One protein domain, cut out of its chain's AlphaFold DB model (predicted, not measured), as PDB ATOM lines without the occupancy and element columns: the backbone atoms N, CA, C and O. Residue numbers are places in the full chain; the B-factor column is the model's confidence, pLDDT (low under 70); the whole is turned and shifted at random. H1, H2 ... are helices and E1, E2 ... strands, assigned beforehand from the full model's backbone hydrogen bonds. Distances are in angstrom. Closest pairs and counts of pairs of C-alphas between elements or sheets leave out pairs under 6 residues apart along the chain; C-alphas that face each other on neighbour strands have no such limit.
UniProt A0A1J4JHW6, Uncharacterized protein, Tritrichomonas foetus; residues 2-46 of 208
ATOM      1  N   LEU A   2      38.452 -34.433  11.978       52.69
ATOM      2  CA  LEU A   2      39.561 -34.947  12.806       52.69
ATOM      3  C   LEU A   2      40.715 -33.946  13.019       52.69
ATOM      4  O   LEU A   2      41.168 -33.762  14.139       52.69
ATOM      5  N   ILE A   3      41.133 -33.244  11.960       55.81
ATOM      6  CA  ILE A   3      42.216 -32.242  12.026       55.81
ATOM      7  C   ILE A   3      41.852 -31.093  12.979       55.81
ATOM      8  O   ILE A   3      42.686 -30.630  13.744       55.81
ATOM      9  N   PHE A   4      40.582 -30.682  12.989       54.97
ATOM     10  CA  PHE A   4      40.094 -29.597  13.840       54.97
ATOM     11  C   PHE A   4      40.106 -29.989  15.326       54.97
ATOM     12  O   PHE A   4      40.474 -29.189  16.180       54.97
ATOM     13  N   LEU A   5      39.768 -31.247  15.627       54.66
ATOM     14  CA  LEU A   5      39.809 -31.802  16.984       54.66
ATOM     15  C   LEU A   5      41.243 -31.928  17.516       54.66
ATOM     16  O   LEU A   5      41.485 -31.659  18.690       54.66
ATOM     17  N   ILE A   6      42.196 -32.282  16.650       66.38
ATOM     18  CA  ILE A   6      43.618 -32.360  17.012       66.38
ATOM     19  C   ILE A   6      44.172 -30.960  17.314       66.38
ATOM     20  O   ILE A   6      44.844 -30.782  18.329       66.38
ATOM     21  N   SER A   7      43.838 -29.956  16.495       62.72
ATOM     22  CA  SER A   7      44.243 -28.565  16.744       62.72
ATOM     23  C   SER A   7      43.675 -28.019  18.056       62.72
ATOM     24  O   SER A   7      44.403 -27.387  18.815       62.72
ATOM     25  N   LEU A   8      42.407 -28.320  18.368       63.22
ATOM     26  CA  LEU A   8      41.780 -27.951  19.642       63.22
ATOM     27  C   LEU A   8      42.522 -28.568  20.834       63.22
ATOM     28  O   LEU A   8      42.906 -27.850  21.756       63.22
ATOM     29  N   ALA A   9      42.765 -29.881  20.806       71.00
ATOM     30  CA  ALA A   9      43.445 -30.585  21.893       71.00
ATOM     31  C   ALA A   9      44.867 -30.052  22.139       71.00
ATOM     32  O   ALA A   9      45.294 -29.934  23.290       71.00
ATOM     33  N   TYR A  10      45.577 -29.685  21.069       74.50
ATOM     34  CA  TYR A  10      46.909 -29.097  21.173       74.50
ATOM     35  C   TYR A  10      46.876 -27.726  21.858       74.50
ATOM     36  O   TYR A  10      47.645 -27.488  22.788       74.50
ATOM     37  N   SER A  11      45.938 -26.856  21.472       70.69
ATOM     38  CA  SER A  11      45.753 -25.544  22.102       70.69
ATOM     39  C   SER A  11      45.401 -25.649  23.589       70.69
ATOM     40  O   SER A  11      45.965 -24.917  24.397       70.69
ATOM     41  N   PHE A  12      44.537 -26.592  23.984       73.62
ATOM     42  CA  PHE A  12      44.205 -26.809  25.400       73.62
ATOM     43  C   PHE A  12      45.414 -27.242  26.228       73.62
ATOM     44  O   PHE A  12      45.635 -26.713  27.321       73.62
ATOM     45  N   LYS A  13      46.206 -28.188  25.710       80.50
ATOM     46  CA  LYS A  13      47.410 -28.657  26.398       80.50
ATOM     47  C   LYS A  13      48.441 -27.533  26.531       80.50
ATOM     48  O   LYS A  13      48.980 -27.340  27.615       80.50
ATOM     49  N   HIS A  14      48.639 -26.767  25.462       80.19
ATOM     50  CA  HIS A  14      49.595 -25.667  25.435       80.19
ATOM     51  C   HIS A  14      49.233 -24.549  26.426       80.19
ATOM     52  O   HIS A  14      50.086 -24.134  27.203       80.19
ATOM     53  N   CYS A  15      47.962 -24.126  26.492       78.38
ATOM     54  CA  CYS A  15      47.551 -23.130  27.486       78.38
ATOM     55  C   CYS A  15      47.714 -23.656  28.923       78.38
ATOM     56  O   CYS A  15      48.142 -22.916  29.801       78.38
ATOM     57  N   SER A  16      47.432 -24.938  29.187       80.25
ATOM     58  CA  SER A  16      47.558 -25.493  30.544       80.25
ATOM     59  C   SER A  16      49.001 -25.520  31.068       80.25
ATOM     60  O   SER A  16      49.198 -25.515  32.285       80.25
ATOM     61  N   GLU A  17      50.006 -25.563  30.194       83.38
ATOM     62  CA  GLU A  17      51.418 -25.504  30.600       83.38
ATOM     63  C   GLU A  17      51.815 -24.092  31.078       83.38
ATOM     64  O   GLU A  17      52.736 -23.953  31.879       83.38
ATOM     65  N   LEU A  18      51.049 -23.062  30.699       82.88
ATOM     66  CA  LEU A  18      51.265 -21.653  31.057       82.88
ATOM     67  C   LEU A  18      50.522 -21.217  32.338       82.88
ATOM     68  O   LEU A  18      50.429 -20.030  32.642       82.88
ATOM     69  N   ASN A  19      49.978 -22.153  33.124       81.44
ATOM     70  CA  ASN A  19      49.235 -21.841  34.359       81.44
ATOM     71  C   ASN A  19      50.062 -21.069  35.405       81.44
ATOM     72  O   ASN A  19      49.502 -20.319  36.209       81.44
ATOM     73  N   SER A  20      51.380 -21.263  35.406       82.81
ATOM     74  CA  SER A  20      52.328 -20.605  36.309       82.81
ATOM     75  C   SER A  20      52.827 -19.247  35.795       82.81
ATOM     76  O   SER A  20      53.517 -18.552  36.536       82.81
ATOM     77  N   LEU A  21      52.484 -18.864  34.559       83.94
ATOM     78  CA  LEU A  21      53.043 -17.713  33.841       83.94
ATOM     79  C   LEU A  21      51.894 -16.856  33.263       83.94
ATOM     80  O   LEU A  21      51.523 -17.004  32.096       83.94
ATOM     81  N   PRO A  22      51.278 -15.977  34.081       76.94
ATOM     82  CA  PRO A  22      50.073 -15.235  33.701       76.94
ATOM     83  C   PRO A  22      50.287 -14.278  32.524       76.94
ATOM     84  O   PRO A  22      49.382 -14.113  31.703       76.94
ATOM     85  N   ASP A  23      51.474 -13.678  32.428       78.56
ATOM     86  CA  ASP A  23      51.811 -12.733  31.361       78.56
ATOM     87  C   ASP A  23      51.960 -13.460  30.014       78.56
ATOM     88  O   ASP A  23      51.290 -13.111  29.043       78.56
ATOM     89  N   GLU A  24      52.709 -14.569  29.976       79.44
ATOM     90  CA  GLU A  24      52.858 -15.395  28.766       79.44
ATOM     91  C   GLU A  24      51.541 -16.046  28.332       79.44
ATOM     92  O   GLU A  24      51.281 -16.203  27.138       79.44
ATOM     93  N   CYS A  25      50.669 -16.388  29.284       82.12
ATOM     94  CA  CYS A  25      49.339 -16.898  28.974       82.12
ATOM     95  C   CYS A  25      48.489 -15.888  28.185       82.12
ATOM     96  O   CYS A  25      47.768 -16.283  27.270       82.12
ATOM     97  N   ASN A  26      48.550 -14.601  28.538       74.38
ATOM     98  CA  ASN A  26      47.773 -13.561  27.857       74.38
ATOM     99  C   ASN A  26      48.391 -13.149  26.513       74.38
ATOM    100  O   ASN A  26      47.655 -12.729  25.620       74.38
ATOM    101  N   ASP A  27      49.706 -13.307  26.360       79.00
ATOM    102  CA  ASP A  27      50.413 -13.071  25.097       79.00
ATOM    103  C   ASP A  27      50.266 -14.236  24.103       79.00
ATOM    104  O   ASP A  27      50.461 -14.066  22.894       79.00
ATOM    105  N   THR A  28      49.895 -15.425  24.587       76.44
ATOM    106  CA  THR A  28      49.711 -16.609  23.747       76.44
ATOM    107  C   THR A  28      48.356 -16.558  23.026       76.44
ATOM    108  O   THR A  28      47.304 -16.478  23.668       76.44
ATOM    109  N   PRO A  29      48.330 -16.638  21.682       74.94
ATOM    110  CA  PRO A  29      47.088 -16.593  20.926       74.94
ATOM    111  C   PRO A  29      46.192 -17.776  21.292       74.94
ATOM    112  O   PRO A  29      46.645 -18.914  21.401       74.94
ATOM    113  N   PHE A  30      44.900 -17.491  21.439       77.94
ATOM    114  CA  PHE A  30      43.889 -18.445  21.896       77.94
ATOM    115  C   PHE A  30      44.065 -18.931  23.335       77.94
ATOM    116  O   PHE A  30      43.416 -19.905  23.699       77.94
ATOM    117  N   CYS A  31      44.869 -18.266  24.164       79.75
ATOM    118  CA  CYS A  31      44.921 -18.492  25.604       79.75
ATOM    119  C   CYS A  31      44.474 -17.231  26.358       79.75
ATOM    120  O   CYS A  31      44.546 -16.112  25.848       79.75
ATOM    121  N   ARG A  32      43.936 -17.406  27.567       79.44
ATOM    122  CA  ARG A  32      43.560 -16.299  28.449       79.44
ATOM    123  C   ARG A  32      43.689 -16.699  29.907       79.44
ATOM    124  O   ARG A  32      43.166 -17.742  30.312       79.44
ATOM    125  N   TYR A  33      44.335 -15.853  30.702       72.69
ATOM    126  CA  TYR A  33      44.511 -16.111  32.125       72.69
ATOM    127  C   TYR A  33      43.274 -15.674  32.919       72.69
ATOM    128  O   TYR A  33      42.845 -14.521  32.849       72.69
ATOM    129  N   ARG A  34      42.667 -16.596  33.674       78.19
ATOM    130  CA  ARG A  34      41.492 -16.345  34.521       78.19
ATOM    131  C   ARG A  34      41.472 -17.292  35.723       78.19
ATOM    132  O   ARG A  34      41.671 -18.489  35.571       78.19
ATOM    133  N   ASN A  35      41.163 -16.772  36.915       75.00
ATOM    134  CA  ASN A  35      41.047 -17.557  38.159       75.00
ATOM    135  C   ASN A  35      42.287 -18.428  38.458       75.00
ATOM    136  O   ASN A  35      42.154 -19.610  38.773       75.00
ATOM    137  N   ASN A  36      43.487 -17.856  38.329       75.50
ATOM    138  CA  ASN A  36      44.772 -18.549  38.493       75.50
ATOM    139  C   ASN A  36      44.984 -19.742  37.541       75.50
ATOM    140  O   ASN A  36      45.703 -20.687  37.870       75.50
ATOM    141  N   LYS A  37      44.329 -19.732  36.376       78.88
ATOM    142  CA  LYS A  37      44.472 -20.751  35.334       78.88
ATOM    143  C   LYS A  37      44.528 -20.101  33.957       78.88
ATOM    144  O   LYS A  37      43.837 -19.122  33.692       78.88
ATOM    145  N   CYS A  38      45.318 -20.674  33.071       76.00
ATOM    146  CA  CYS A  38      45.406 -20.313  31.673       76.00
ATOM    147  C   CYS A  38      44.476 -21.218  30.854       76.00
ATOM    148  O   CYS A  38      44.630 -22.440  30.830       76.00
ATOM    149  N   LEU A  39      43.461 -20.624  30.224       81.00
ATOM    150  CA  LEU A  39      42.396 -21.340  29.518       81.00
ATOM    151  C   LEU A  39      42.457 -21.049  28.023       81.00
ATOM    152  O   LEU A  39      42.706 -19.913  27.631       81.00
ATOM    153  N   ALA A  40      42.155 -22.048  27.193       74.75
ATOM    154  CA  ALA A  40      42.020 -21.824  25.760       74.75
ATOM    155  C   ALA A  40      40.737 -21.025  25.447       74.75
ATOM    156  O   ALA A  40      39.646 -21.381  25.898       74.75
ATOM    157  N   TYR A  41      40.860 -19.946  24.677       70.81
ATOM    158  CA  TYR A  41      39.783 -19.064  24.237       70.81
ATOM    159  C   TYR A  41      39.728 -19.024  22.708       70.81
ATOM    160  O   TYR A  41      40.696 -18.647  22.053       70.81
ATOM    161  N   PHE A  42      38.577 -19.360  22.127       70.19
ATOM    162  CA  PHE A  42      38.375 -19.342  20.680       70.19
ATOM    163  C   PHE A  42      37.380 -18.233  20.309       70.19
ATOM    164  O   PHE A  42      36.192 -18.369  20.614       70.19
ATOM    165  N   PRO A  43      37.821 -17.143  19.653       46.78
ATOM    166  CA  PRO A  43      36.927 -16.078  19.216       46.78
ATOM    167  C   PRO A  43      35.962 -16.639  18.163       46.78
ATOM    168  O   PRO A  43      36.368 -17.012  17.068       46.78
ATOM    169  N   GLY A  44      34.685 -16.766  18.527       42.59
ATOM    170  CA  GLY A  44      33.632 -17.331  17.672       42.59
ATOM    171  C   GLY A  44      32.967 -18.589  18.232       42.59
ATOM    172  O   GLY A  44      31.803 -18.835  17.918       42.59
ATOM    173  N   LEU A  45      33.623 -19.322  19.142       40.53
ATOM    174  CA  LEU A  45      32.896 -20.215  20.043       40.53
ATOM    175  C   LEU A  45      32.315 -19.331  21.146       40.53
ATOM    176  O   LEU A  45      32.964 -19.050  22.154       40.53
ATOM    177  N   LYS A  46      31.078 -18.864  20.946       38.22
ATOM    178  CA  LYS A  46      30.248 -18.479  22.086       38.22
ATOM    179  C   LYS A  46      30.166 -19.732  22.945       38.22
ATOM    180  O   LYS A  46      29.495 -20.691  22.581       38.22
TER     181      LYS A  46
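Overview. This is residues 2 to 46 of the 208 residues of an uncharacterized protein of Tritrichomonas foetus (UniProt A0A1J4JHW6). One long helix, H1, packs with its second half on a small two-stranded hairpin, E1 and E2, mainly on E2, while its first residues, 2 to 7, stick out as a free arm. A short helix, H2, packs on the same hairpin, mainly on E1, and residues 41 to 46 form a tail after E2. The printed part has 45 residues, with two named helices and two named strands in the order H1, H2, E1, E2; the sheet is E1 - E2, antiparallel, and the class is mixed, helices and strands. The whole is compact, with a radius of gyration of the C-alphas of 10.4 A, and spans 30 by 21 by 16 A.

Along the chain. H1 is residues 2 to 17, from C-alpha 2 at (39.561, -34.947, 12.806) to C-alpha 17 at (51.418, -25.504, 30.600), 23.4 A. A tight link of 4 residues leads to H2, residues 22 to 27, 8.9 A long. After a tight link of 3 residues comes E1, residues 31 to 34, 9.8 A long. A tight link of 2 residues joins it to E2, residues 37 to 40, 9.9 A long, which ends with C-alpha 40 at (42.020, -21.824, 25.760).

Arrangement. E1 and E2 are a hairpin of antiparallel neighbours, with 145 degrees between their directions. N 32 and O 39 are 2.8 A apart and N 39 and O 32 are 2.9 A apart, both within hydrogen-bond range. C-alphas 33 and 38 face each other at 4.3 A. H1 has 9 pairs of C-alphas within 8 A of E2, the closest those of Phe 12 and Ala 40, 5.5 A apart. With E1 it has 3 such pairs, the closest those of Cys 15 and Cys 31 at 5.7 A. H2 has 6 such pairs with E1, the closest those of Asn 26 and Arg 32 at 5.1 A. With E2 it has 2, the closest those of Cys 25 and Cys 38 at 5.9 A. H1 and H2 are close but not clearly touching: their closest C-alphas, of Cys 15 and Cys 25, are 6.7 A apart. They run opposite ways at a tilt of 38 degrees, only just steep. In H1 and H2 every O i to N i+4 pair is within hydrogen-bond range.

Size, cuts and confidence. The two C-alphas farthest apart are those of Leu 2 and Asp 23, 31.4 A. The first and last printed C-alphas, of Leu 2 and Lys 46, are 21.1 A apart. The printed part has no cut and no long link between named elements. The mean pLDDT of the printed part is 71.4, and the model's confidence is under 70 at residues 2 to 8 and 43 to 46.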